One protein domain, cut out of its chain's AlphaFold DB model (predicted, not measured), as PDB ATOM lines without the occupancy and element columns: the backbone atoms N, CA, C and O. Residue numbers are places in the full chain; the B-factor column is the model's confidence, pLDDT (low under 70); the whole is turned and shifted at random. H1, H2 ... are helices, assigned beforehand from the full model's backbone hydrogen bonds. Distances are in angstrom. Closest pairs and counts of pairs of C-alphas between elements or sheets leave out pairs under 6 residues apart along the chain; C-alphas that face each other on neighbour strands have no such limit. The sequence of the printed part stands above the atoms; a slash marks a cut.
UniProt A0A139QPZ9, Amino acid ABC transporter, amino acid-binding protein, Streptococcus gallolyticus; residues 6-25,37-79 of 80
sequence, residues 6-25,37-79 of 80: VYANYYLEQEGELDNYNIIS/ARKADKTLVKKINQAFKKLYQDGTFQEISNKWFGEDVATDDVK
ATOM      1  N   VAL A   6      -7.431  -1.483 110.741       72.31
ATOM      2  CA  VAL A   6      -6.706  -2.155 111.831       72.31
ATOM      3  C   VAL A   6      -7.010  -3.650 111.903       72.31
ATOM      4  O   VAL A   6      -6.101  -4.453 112.102       72.31
ATOM      5  N   TYR A   7      -8.269  -4.038 111.693       72.56
ATOM      6  CA  TYR A   7      -8.665  -5.444 111.700       72.56
ATOM      7  C   TYR A   7      -8.183  -6.173 110.440       72.56
ATOM      8  O   TYR A   7      -7.682  -7.293 110.524       72.56
ATOM      9  N   ALA A   8      -8.300  -5.527 109.275       70.69
ATOM     10  CA  ALA A   8      -7.836  -6.086 108.009       70.69
ATOM     11  C   ALA A   8      -6.317  -6.317 108.001       70.69
ATOM     12  O   ALA A   8      -5.883  -7.406 107.634       70.69
ATOM     13  N   ASN A   9      -5.528  -5.337 108.455       70.94
ATOM     14  CA  ASN A   9      -4.069  -5.449 108.520       70.94
ATOM     15  C   ASN A   9      -3.633  -6.602 109.425       70.94
ATOM     16  O   ASN A   9      -2.871  -7.456 108.984       70.94
ATOM     17  N   TYR A  10      -4.174  -6.671 110.646       75.62
ATOM     18  CA  TYR A  10      -3.836  -7.734 111.594       75.62
ATOM     19  C   TYR A  10      -4.116  -9.133 111.020       75.62
ATOM     20  O   TYR A  10      -3.283 -10.030 111.132       75.62
ATOM     21  N   TYR A  11      -5.274  -9.322 110.376       76.25
ATOM     22  CA  TYR A  11      -5.657 -10.624 109.828       76.25
ATOM     23  C   TYR A  11      -4.814 -11.016 108.603       76.25
ATOM     24  O   TYR A  11      -4.338 -12.144 108.516       76.25
ATOM     25  N   LEU A  12      -4.599 -10.086 107.667       76.44
ATOM     26  CA  LEU A  12      -3.820 -10.343 106.450       76.44
ATOM     27  C   LEU A  12      -2.336 -10.588 106.743       76.44
ATOM     28  O   LEU A  12      -1.712 -11.401 106.064       76.44
ATOM     29  N   GLU A  13      -1.780  -9.925 107.760       75.81
ATOM     30  CA  GLU A  13      -0.417 -10.183 108.230       75.81
ATOM     31  C   GLU A  13      -0.297 -11.560 108.888       75.81
ATOM     32  O   GLU A  13       0.651 -12.294 108.611       75.81
ATOM     33  N   GLN A  14      -1.288 -11.956 109.695       75.44
ATOM     34  CA  GLN A  14      -1.299 -13.268 110.339       75.44
ATOM     35  C   GLN A  14      -1.400 -14.425 109.327       75.44
ATOM     36  O   GLN A  14      -0.786 -15.472 109.534       75.44
ATOM     37  N   GLU A  15      -2.153 -14.241 108.241       79.81
ATOM     38  CA  GLU A  15      -2.302 -15.230 107.162       79.81
ATOM     39  C   GLU A  15      -1.159 -15.170 106.126       79.81
ATOM     40  O   GLU A  15      -1.043 -16.065 105.294       79.81
ATOM     41  N   GLY A  16      -0.291 -14.149 106.174       77.31
ATOM     42  CA  GLY A  16       0.811 -13.973 105.218       77.31
ATOM     43  C   GLY A  16       0.367 -13.555 103.811       77.31
ATOM     44  O   GLY A  16       1.109 -13.722 102.849       77.31
ATOM     45  N   GLU A  17      -0.841 -13.010 103.686       80.62
ATOM     46  CA  GLU A  17      -1.501 -12.706 102.410       80.62
ATOM     47  C   GLU A  17      -1.490 -11.207 102.082       80.62
ATOM     48  O   GLU A  17      -2.078 -10.784 101.093       80.62
ATOM     49  N   LEU A  18      -0.828 -10.384 102.896       68.69
ATOM     50  CA  LEU A  18      -0.802  -8.921 102.764       68.69
ATOM     51  C   LEU A  18      -0.431  -8.449 101.343       68.69
ATOM     52  O   LEU A  18      -1.088  -7.558 100.808       68.69
ATOM     53  N   ASP A  19       0.535  -9.110 100.699       73.56
ATOM     54  CA  ASP A  19       1.001  -8.787  99.339       73.56
ATOM     55  C   ASP A  19      -0.027  -9.105  98.236       73.56
ATOM     56  O   ASP A  19       0.066  -8.590  97.120       73.56
ATOM     57  N   ASN A  20      -1.029  -9.936  98.537       78.38
ATOM     58  CA  ASN A  20      -2.075 -10.336  97.596       78.38
ATOM     59  C   ASN A  20      -3.286  -9.385  97.611       78.38
ATOM     60  O   ASN A  20      -4.185  -9.524  96.775       78.38
ATOM     61  N   TYR A  21      -3.319  -8.403  98.521       70.75
ATOM     62  CA  TYR A  21      -4.435  -7.471  98.682       70.75
ATOM     63  C   TYR A  21      -3.998  -6.008  98.554       70.75
ATOM     64  O   TYR A  21      -3.033  -5.556  99.156       70.75
ATOM     65  N   ASN A  22      -4.782  -5.223  97.810       69.25
ATOM     66  CA  ASN A  22      -4.619  -3.772  97.757       69.25
ATOM     67  C   ASN A  22      -5.494  -3.111  98.825       69.25
ATOM     68  O   ASN A  22      -6.725  -3.195  98.766       69.25
ATOM     69  N   ILE A  23      -4.866  -2.413  99.768       67.94
ATOM     70  CA  ILE A  23      -5.562  -1.598 100.766       67.94
ATOM     71  C   ILE A  23      -5.804  -0.217 100.161       67.94
ATOM     72  O   ILE A  23      -4.872   0.557  99.952       67.94
ATOM     73  N   ILE A  24      -7.065   0.092  99.867       69.69
ATOM     74  CA  ILE A  24      -7.476   1.386  99.316       69.69
ATOM     75  C   ILE A  24      -8.105   2.196 100.448       69.69
ATOM     76  O   ILE A  24      -9.037   1.726 101.103       69.69
ATOM     77  N   SER A  25      -7.598   3.409 100.680       60.97
ATOM     78  CA  SER A  25      -8.196   4.347 101.629       60.97
ATOM     79  C   SER A  25      -9.623   4.674 101.198       60.97
ATOM     80  O   SER A  25      -9.855   5.082 100.059       60.97
ATOM     81  N   ALA A  37     -14.220   7.615 129.661       96.00
ATOM     82  CA  ALA A  37     -14.354   7.666 131.121       96.00
ATOM     83  C   ALA A  37     -15.679   8.333 131.535       96.00
ATOM     84  O   ALA A  37     -16.305   9.051 130.749       96.00
ATOM     85  N   ARG A  38     -16.122   8.138 132.788       97.00
ATOM     86  CA  ARG A  38     -17.316   8.833 133.308       97.00
ATOM     87  C   ARG A  38     -17.103  10.344 133.254       97.00
ATOM     88  O   ARG A  38     -16.020  10.838 133.554       97.00
ATOM     89  N   LYS A  39     -18.167  11.105 132.973       93.31
ATOM     90  CA  LYS A  39     -18.084  12.573 132.821       93.31
ATOM     91  C   LYS A  39     -17.477  13.295 134.033       93.31
ATOM     92  O   LYS A  39     -16.868  14.348 133.841       93.31
ATOM     93  N   ALA A  40     -17.640  12.741 135.236       96.38
ATOM     94  CA  ALA A  40     -17.096  13.282 136.480       96.38
ATOM     95  C   ALA A  40     -15.583  13.033 136.660       96.38
ATOM     96  O   ALA A  40     -14.923  13.803 137.354       96.38
ATOM     97  N   ASP A  41     -15.008  12.020 136.003       95.31
ATOM     98  CA  ASP A  41     -13.623  11.572 136.211       95.31
ATOM     99  C   ASP A  41     -12.605  12.426 135.425       95.31
ATOM    100  O   ASP A  41     -11.785  11.933 134.649       95.31
ATOM    101  N   LYS A  42     -12.633  13.748 135.631       96.19
ATOM    102  CA  LYS A  42     -11.771  14.709 134.913       96.19
ATOM    103  C   LYS A  42     -10.280  14.490 135.173       96.19
ATOM    104  O   LYS A  42      -9.467  14.633 134.262       96.19
ATOM    105  N   THR A  43      -9.918  14.121 136.401       96.81
ATOM    106  CA  THR A  43      -8.524  13.850 136.777       96.81
ATOM    107  C   THR A  43      -7.979  12.621 136.058       96.81
ATOM    108  O   THR A  43      -6.840  12.653 135.600       96.81
ATOM    109  N   LEU A  44      -8.791  11.568 135.917       96.62
ATOM    110  CA  LEU A  44      -8.400  10.349 135.211       96.62
ATOM    111  C   LEU A  44      -8.099  10.648 133.742       96.62
ATOM    112  O   LEU A  44      -7.010  10.332 133.275       96.62
ATOM    113  N   VAL A  45      -9.015  11.338 133.054       96.81
ATOM    114  CA  VAL A  45      -8.827  11.734 131.648       96.81
ATOM    115  C   VAL A  45      -7.545  12.553 131.483       96.81
ATOM    116  O   VAL A  45      -6.717  12.252 130.628       96.81
ATOM    117  N   LYS A  46      -7.314  13.538 132.362       96.25
ATOM    118  CA  LYS A  46      -6.090  14.348 132.316       96.25
ATOM    119  C   LYS A  46      -4.826  13.499 132.488       96.25
ATOM    120  O   LYS A  46      -3.832  13.752 131.814       96.25
ATOM    121  N   LYS A  47      -4.847  12.515 133.390       97.50
ATOM    122  CA  LYS A  47      -3.703  11.629 133.644       97.50
ATOM    123  C   LYS A  47      -3.439  10.669 132.490       97.50
ATOM    124  O   LYS A  47      -2.276  10.469 132.164       97.50
ATOM    125  N   ILE A  48      -4.485  10.142 131.858       96.75
ATOM    126  CA  ILE A  48      -4.367   9.302 130.660       96.75
ATOM    127  C   ILE A  48      -3.718  10.099 129.523       96.75
ATOM    128  O   ILE A  48      -2.702   9.668 128.989       96.75
ATOM    129  N   ASN A  49      -4.207  11.312 129.242       95.44
ATOM    130  CA  ASN A  49      -3.636  12.156 128.186       95.44
ATOM    131  C   ASN A  49      -2.159  12.496 128.457       95.44
ATOM    132  O   ASN A  49      -1.333  12.457 127.553       95.44
ATOM    133  N   GLN A  50      -1.803  12.792 129.713       96.06
ATOM    134  CA  GLN A  50      -0.404  13.013 130.102       96.06
ATOM    135  C   GLN A  50       0.461  11.761 129.923       96.06
ATOM    136  O   GLN A  50       1.618  11.872 129.524       96.06
ATOM    137  N   ALA A  51      -0.082  10.583 130.235       96.88
ATOM    138  CA  ALA A  51       0.629   9.325 130.075       96.88
ATOM    139  C   ALA A  51       0.893   9.019 128.597       96.88
ATOM    140  O   ALA A  51       2.015   8.653 128.275       96.88
ATOM    141  N   PHE A  52      -0.073   9.243 127.701       96.06
ATOM    142  CA  PHE A  52       0.137   9.043 126.263       96.06
ATOM    143  C   PHE A  52       1.254   9.921 125.705       96.06
ATOM    144  O   PHE A  52       2.155   9.399 125.055       96.06
ATOM    145  N   LYS A  53       1.274  11.214 126.049       95.75
ATOM    146  CA  LYS A  53       2.373  12.111 125.655       95.75
ATOM    147  C   LYS A  53       3.724  11.623 126.171       95.75
ATOM    148  O   LYS A  53       4.710  11.635 125.444       95.75
ATOM    149  N   LYS A  54       3.773  11.154 127.423       96.62
ATOM    150  CA  LYS A  54       5.004  10.615 128.009       96.62
ATOM    151  C   LYS A  54       5.478   9.353 127.282       96.62
ATOM    152  O   LYS A  54       6.652   9.283 126.948       96.62
ATOM    153  N   LEU A  55       4.571   8.412 127.014       95.81
ATOM    154  CA  LEU A  55       4.873   7.174 126.288       95.81
ATOM    155  C   LEU A  55       5.364   7.452 124.863       95.81
ATOM    156  O   LEU A  55       6.175   6.707 124.330       95.81
ATOM    157  N   TYR A  56       4.870   8.517 124.233       94.44
ATOM    158  CA  TYR A  56       5.362   8.926 122.922       94.44
ATOM    159  C   TYR A  56       6.755   9.561 123.000       94.44
ATOM    160  O   TYR A  56       7.627   9.278 122.182       94.44
ATOM    161  N   GLN A  57       6.996  10.399 124.010       94.81
ATOM    162  CA  GLN A  57       8.297  11.038 124.231       94.81
ATOM    163  C   GLN A  57       9.397  10.044 124.616       94.81
ATOM    164  O   GLN A  57      10.555  10.262 124.265       94.81
ATOM    165  N   ASP A  58       9.056   8.982 125.349       96.19
ATOM    166  CA  ASP A  58      10.013   7.954 125.770       96.19
ATOM    167  C   ASP A  58      10.176   6.795 124.770       96.19
ATOM    168  O   ASP A  58      11.033   5.940 124.979       96.19
ATOM    169  N   GLY A  59       9.421   6.796 123.665       94.81
ATOM    170  CA  GLY A  59       9.523   5.804 122.590       94.81
ATOM    171  C   GLY A  59       8.636   4.569 122.772       94.81
ATOM    172  O   GLY A  59       8.437   3.811 121.821       94.81
ATOM    173  N   THR A  60       8.055   4.370 123.960       96.56
ATOM    174  CA  THR A  60       7.235   3.185 124.263       96.56
ATOM    175  C   THR A  60       5.996   3.108 123.370       96.56
ATOM    176  O   THR A  60       5.575   2.022 122.972       96.56
ATOM    177  N   PHE A  61       5.388   4.251 123.037       95.38
ATOM    178  CA  PHE A  61       4.218   4.281 122.157       95.38
ATOM    179  C   PHE A  61       4.569   3.746 120.767       95.38
ATOM    180  O   PHE A  61       3.843   2.919 120.223       95.38
ATOM    181  N   GLN A  62       5.702   4.173 120.216       94.06
ATOM    182  CA  GLN A  62       6.186   3.766 118.903       94.06
ATOM    183  C   GLN A  62       6.553   2.280 118.891       94.06
ATOM    184  O   GLN A  62       6.255   1.590 117.920       94.06
ATOM    185  N   GLU A  63       7.145   1.755 119.969       95.75
ATOM    186  CA  GLU A  63       7.402   0.313 120.111       95.75
ATOM    187  C   GLU A  63       6.104  -0.504 120.061       95.75
ATOM    188  O   GLU A  63       6.015  -1.495 119.332       95.75
ATOM    189  N   ILE A  64       5.075  -0.073 120.798       93.56
ATOM    190  CA  ILE A  64       3.756  -0.718 120.785       93.56
ATOM    191  C   ILE A  64       3.120  -0.593 119.396       93.56
ATOM    192  O   ILE A  64       2.621  -1.583 118.867       93.56
ATOM    193  N   SER A  65       3.165   0.593 118.793       90.56
ATOM    194  CA  SER A  65       2.570   0.868 117.486       90.56
ATOM    195  C   SER A  65       3.176  -0.007 116.393       90.56
ATOM    196  O   SER A  65       2.453  -0.704 115.687       90.56
ATOM    197  N   ASN A  66       4.507  -0.069 116.321       87.56
ATOM    198  CA  ASN A  66       5.205  -0.916 115.357       87.56
ATOM    199  C   ASN A  66       4.911  -2.402 115.580       87.56
ATOM    200  O   ASN A  66       4.745  -3.137 114.615       87.56
ATOM    201  N   LYS A  67       4.807  -2.851 116.838       87.75
ATOM    202  CA  LYS A  67       4.507  -4.254 117.149       87.75
ATOM    203  C   LYS A  67       3.142  -4.710 116.622       87.75
ATOM    204  O   LYS A  67       3.011  -5.874 116.262       87.75
ATOM    205  N   TRP A  68       2.131  -3.844 116.665       83.31
ATOM    206  CA  TRP A  68       0.755  -4.215 116.317       83.31
ATOM    207  C   TRP A  68       0.331  -3.775 114.918       83.31
ATOM    208  O   TRP A  68      -0.581  -4.379 114.361       83.31
ATOM    209  N   PHE A  69       0.953  -2.727 114.376       82.56
ATOM    210  CA  PHE A  69       0.515  -2.085 113.137       82.56
ATOM    211  C   PHE A  69       1.635  -1.877 112.112       82.56
ATOM    212  O   PHE A  69       1.342  -1.465 110.995       82.56
ATOM    213  N   GLY A  70       2.903  -2.104 112.473       81.44
ATOM    214  CA  GLY A  70       4.050  -1.893 111.578       81.44
ATOM    215  C   GLY A  70       4.334  -0.428 111.206       81.44
ATOM    216  O   GLY A  70       5.274  -0.163 110.462       81.44
ATOM    217  N   GLU A  71       3.550   0.523 111.719       82.56
ATOM    218  CA  GLU A  71       3.686   1.962 111.482       82.56
ATOM    219  C   GLU A  71       3.407   2.763 112.766       82.56
ATOM    220  O   GLU A  71       2.806   2.243 113.709       82.56
ATOM    221  N   ASP A  72       3.850   4.025 112.829       87.38
ATOM    222  CA  ASP A  72       3.495   4.944 113.921       87.38
ATOM    223  C   ASP A  72       2.086   5.509 113.698       87.38
ATOM    224  O   ASP A  72       1.875   6.352 112.825       87.38
ATOM    225  N   VAL A  73       1.130   5.058 114.513       89.31
ATOM    226  CA  VAL A  73      -0.278   5.477 114.449       89.31
ATOM    227  C   VAL A  73      -0.611   6.618 115.417       89.31
ATOM    228  O   VAL A  73      -1.784   6.917 115.636       89.31
ATOM    229  N   ALA A  74       0.387   7.258 116.042       88.25
ATOM    230  CA  ALA A  74       0.136   8.359 116.968       88.25
ATOM    231  C   ALA A  74      -0.517   9.563 116.271       88.25
ATOM    232  O   ALA A  74      -0.043  10.044 115.235       88.25
ATOM    233  N   THR A  75      -1.560  10.105 116.899       89.69
ATOM    234  CA  THR A  75      -2.216  11.346 116.476       89.69
ATOM    235  C   THR A  75      -1.434  12.576 116.940       89.69
ATOM    236  O   THR A  75      -0.602  12.505 117.852       89.69
ATOM    237  N   ASP A  76      -1.719  13.736 116.351       86.69
ATOM    238  CA  ASP A  76      -1.043  14.993 116.701       86.69
ATOM    239  C   ASP A  76      -1.253  15.400 118.171       86.69
ATOM    240  O   ASP A  76      -0.383  16.033 118.771       86.69
ATOM    241  N   ASP A  77      -2.356  14.979 118.794       86.81
ATOM    242  CA  ASP A  77      -2.637  15.216 120.217       86.81
ATOM    243  C   ASP A  77      -1.707  14.444 121.165       86.81
ATOM    244  O   ASP A  77      -1.498  14.860 122.311       86.81
ATOM    245  N   VAL A  78      -1.171  13.310 120.703       87.62
ATOM    246  CA  VAL A  78      -0.217  12.470 121.444       87.62
ATOM    247  C   VAL A  78       1.223  12.927 121.194       87.62
ATOM    248  O   VAL A  78       2.057  12.819 122.095       87.62
ATOM    249  N   LYS A  79       1.504  13.456 119.996       87.06
ATOM    250  CA  LYS A  79       2.828  13.958 119.585       87.06
ATOM    251  C   LYS A  79       3.198  15.294 120.240       87.06
ATOM    252  O   LYS A  79       4.361  15.493 120.592       87.06
TER     253      LYS A  79
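What this domain is: This is residues 6 to 25 and 37 to 79 of the 80 residues of the protein "Amino acid ABC transporter, amino acid-binding protein" of Streptococcus gallolyticus (UniProt A0A139QPZ9). A loose, elongated chain of helices: H2 and H3 form an L at their tight link, H1 meets the far end of H3, and the short H4 folds back onto H2. The start of H2 and the residues before it, 38 to 44, stick out at one end. The printed part has 63 residues with four named helices, H1, H2, H3 and H4 in chain order, and no named strand; the class is all helix. It is only just loose, close to extended, with a radius of gyration of the C-alphas of 15.7 A and spans of 47 by 27 by 20 A.

How they stand to each other: H1, residues 6 to 15, touches H3, residues 60 to 69, at a steep tilt of 63 degrees, the same way; their closest C-alphas are those of Tyr 10 and Phe 69, 7.3 A apart. H2, residues 42 to 57, only just touches H3, only at the corner by their link, with 3 pairs of C-alphas within 8 A, and with its residues 52 to 56 alone. Their closest C-alphas, those of Leu 55 and Phe 61, are 5.1 A apart, and their lines are about perpendicular at 82 degrees. H4, residues 76 to 79, touches H2; the closest C-alphas, those of Lys 53 and Val 78, are 5.0 A apart. H1 is apart from H2 and H4, and H3 is apart from H4. In H1, H2 and H3 every O i to N i+4 pair is within hydrogen-bond range; H4 is too short for such a pair.

Where its parts are: H1 begins at C-alpha 6, (-6.706, -2.155, 111.831), and is 14.6 A long. H2 is 23.0 A long from C-alpha 42, (-11.771, 14.709, 134.913), H3 is 14.0 A, and H4 ends at C-alpha 79, (2.828, 13.958, 119.585).

The domain as a whole: The two C-alphas farthest apart, those of Asn 20 and Ala 40, are 47.9 A apart. Residues 26 to 36 are not printed, and C-alphas 25 and 37 are 30.3 A apart across the cut. Of the links printed whole, H2 to H3 is tight and H3 to H4 short. Confidence is under 70 at residue 18 and residues 22 to 25.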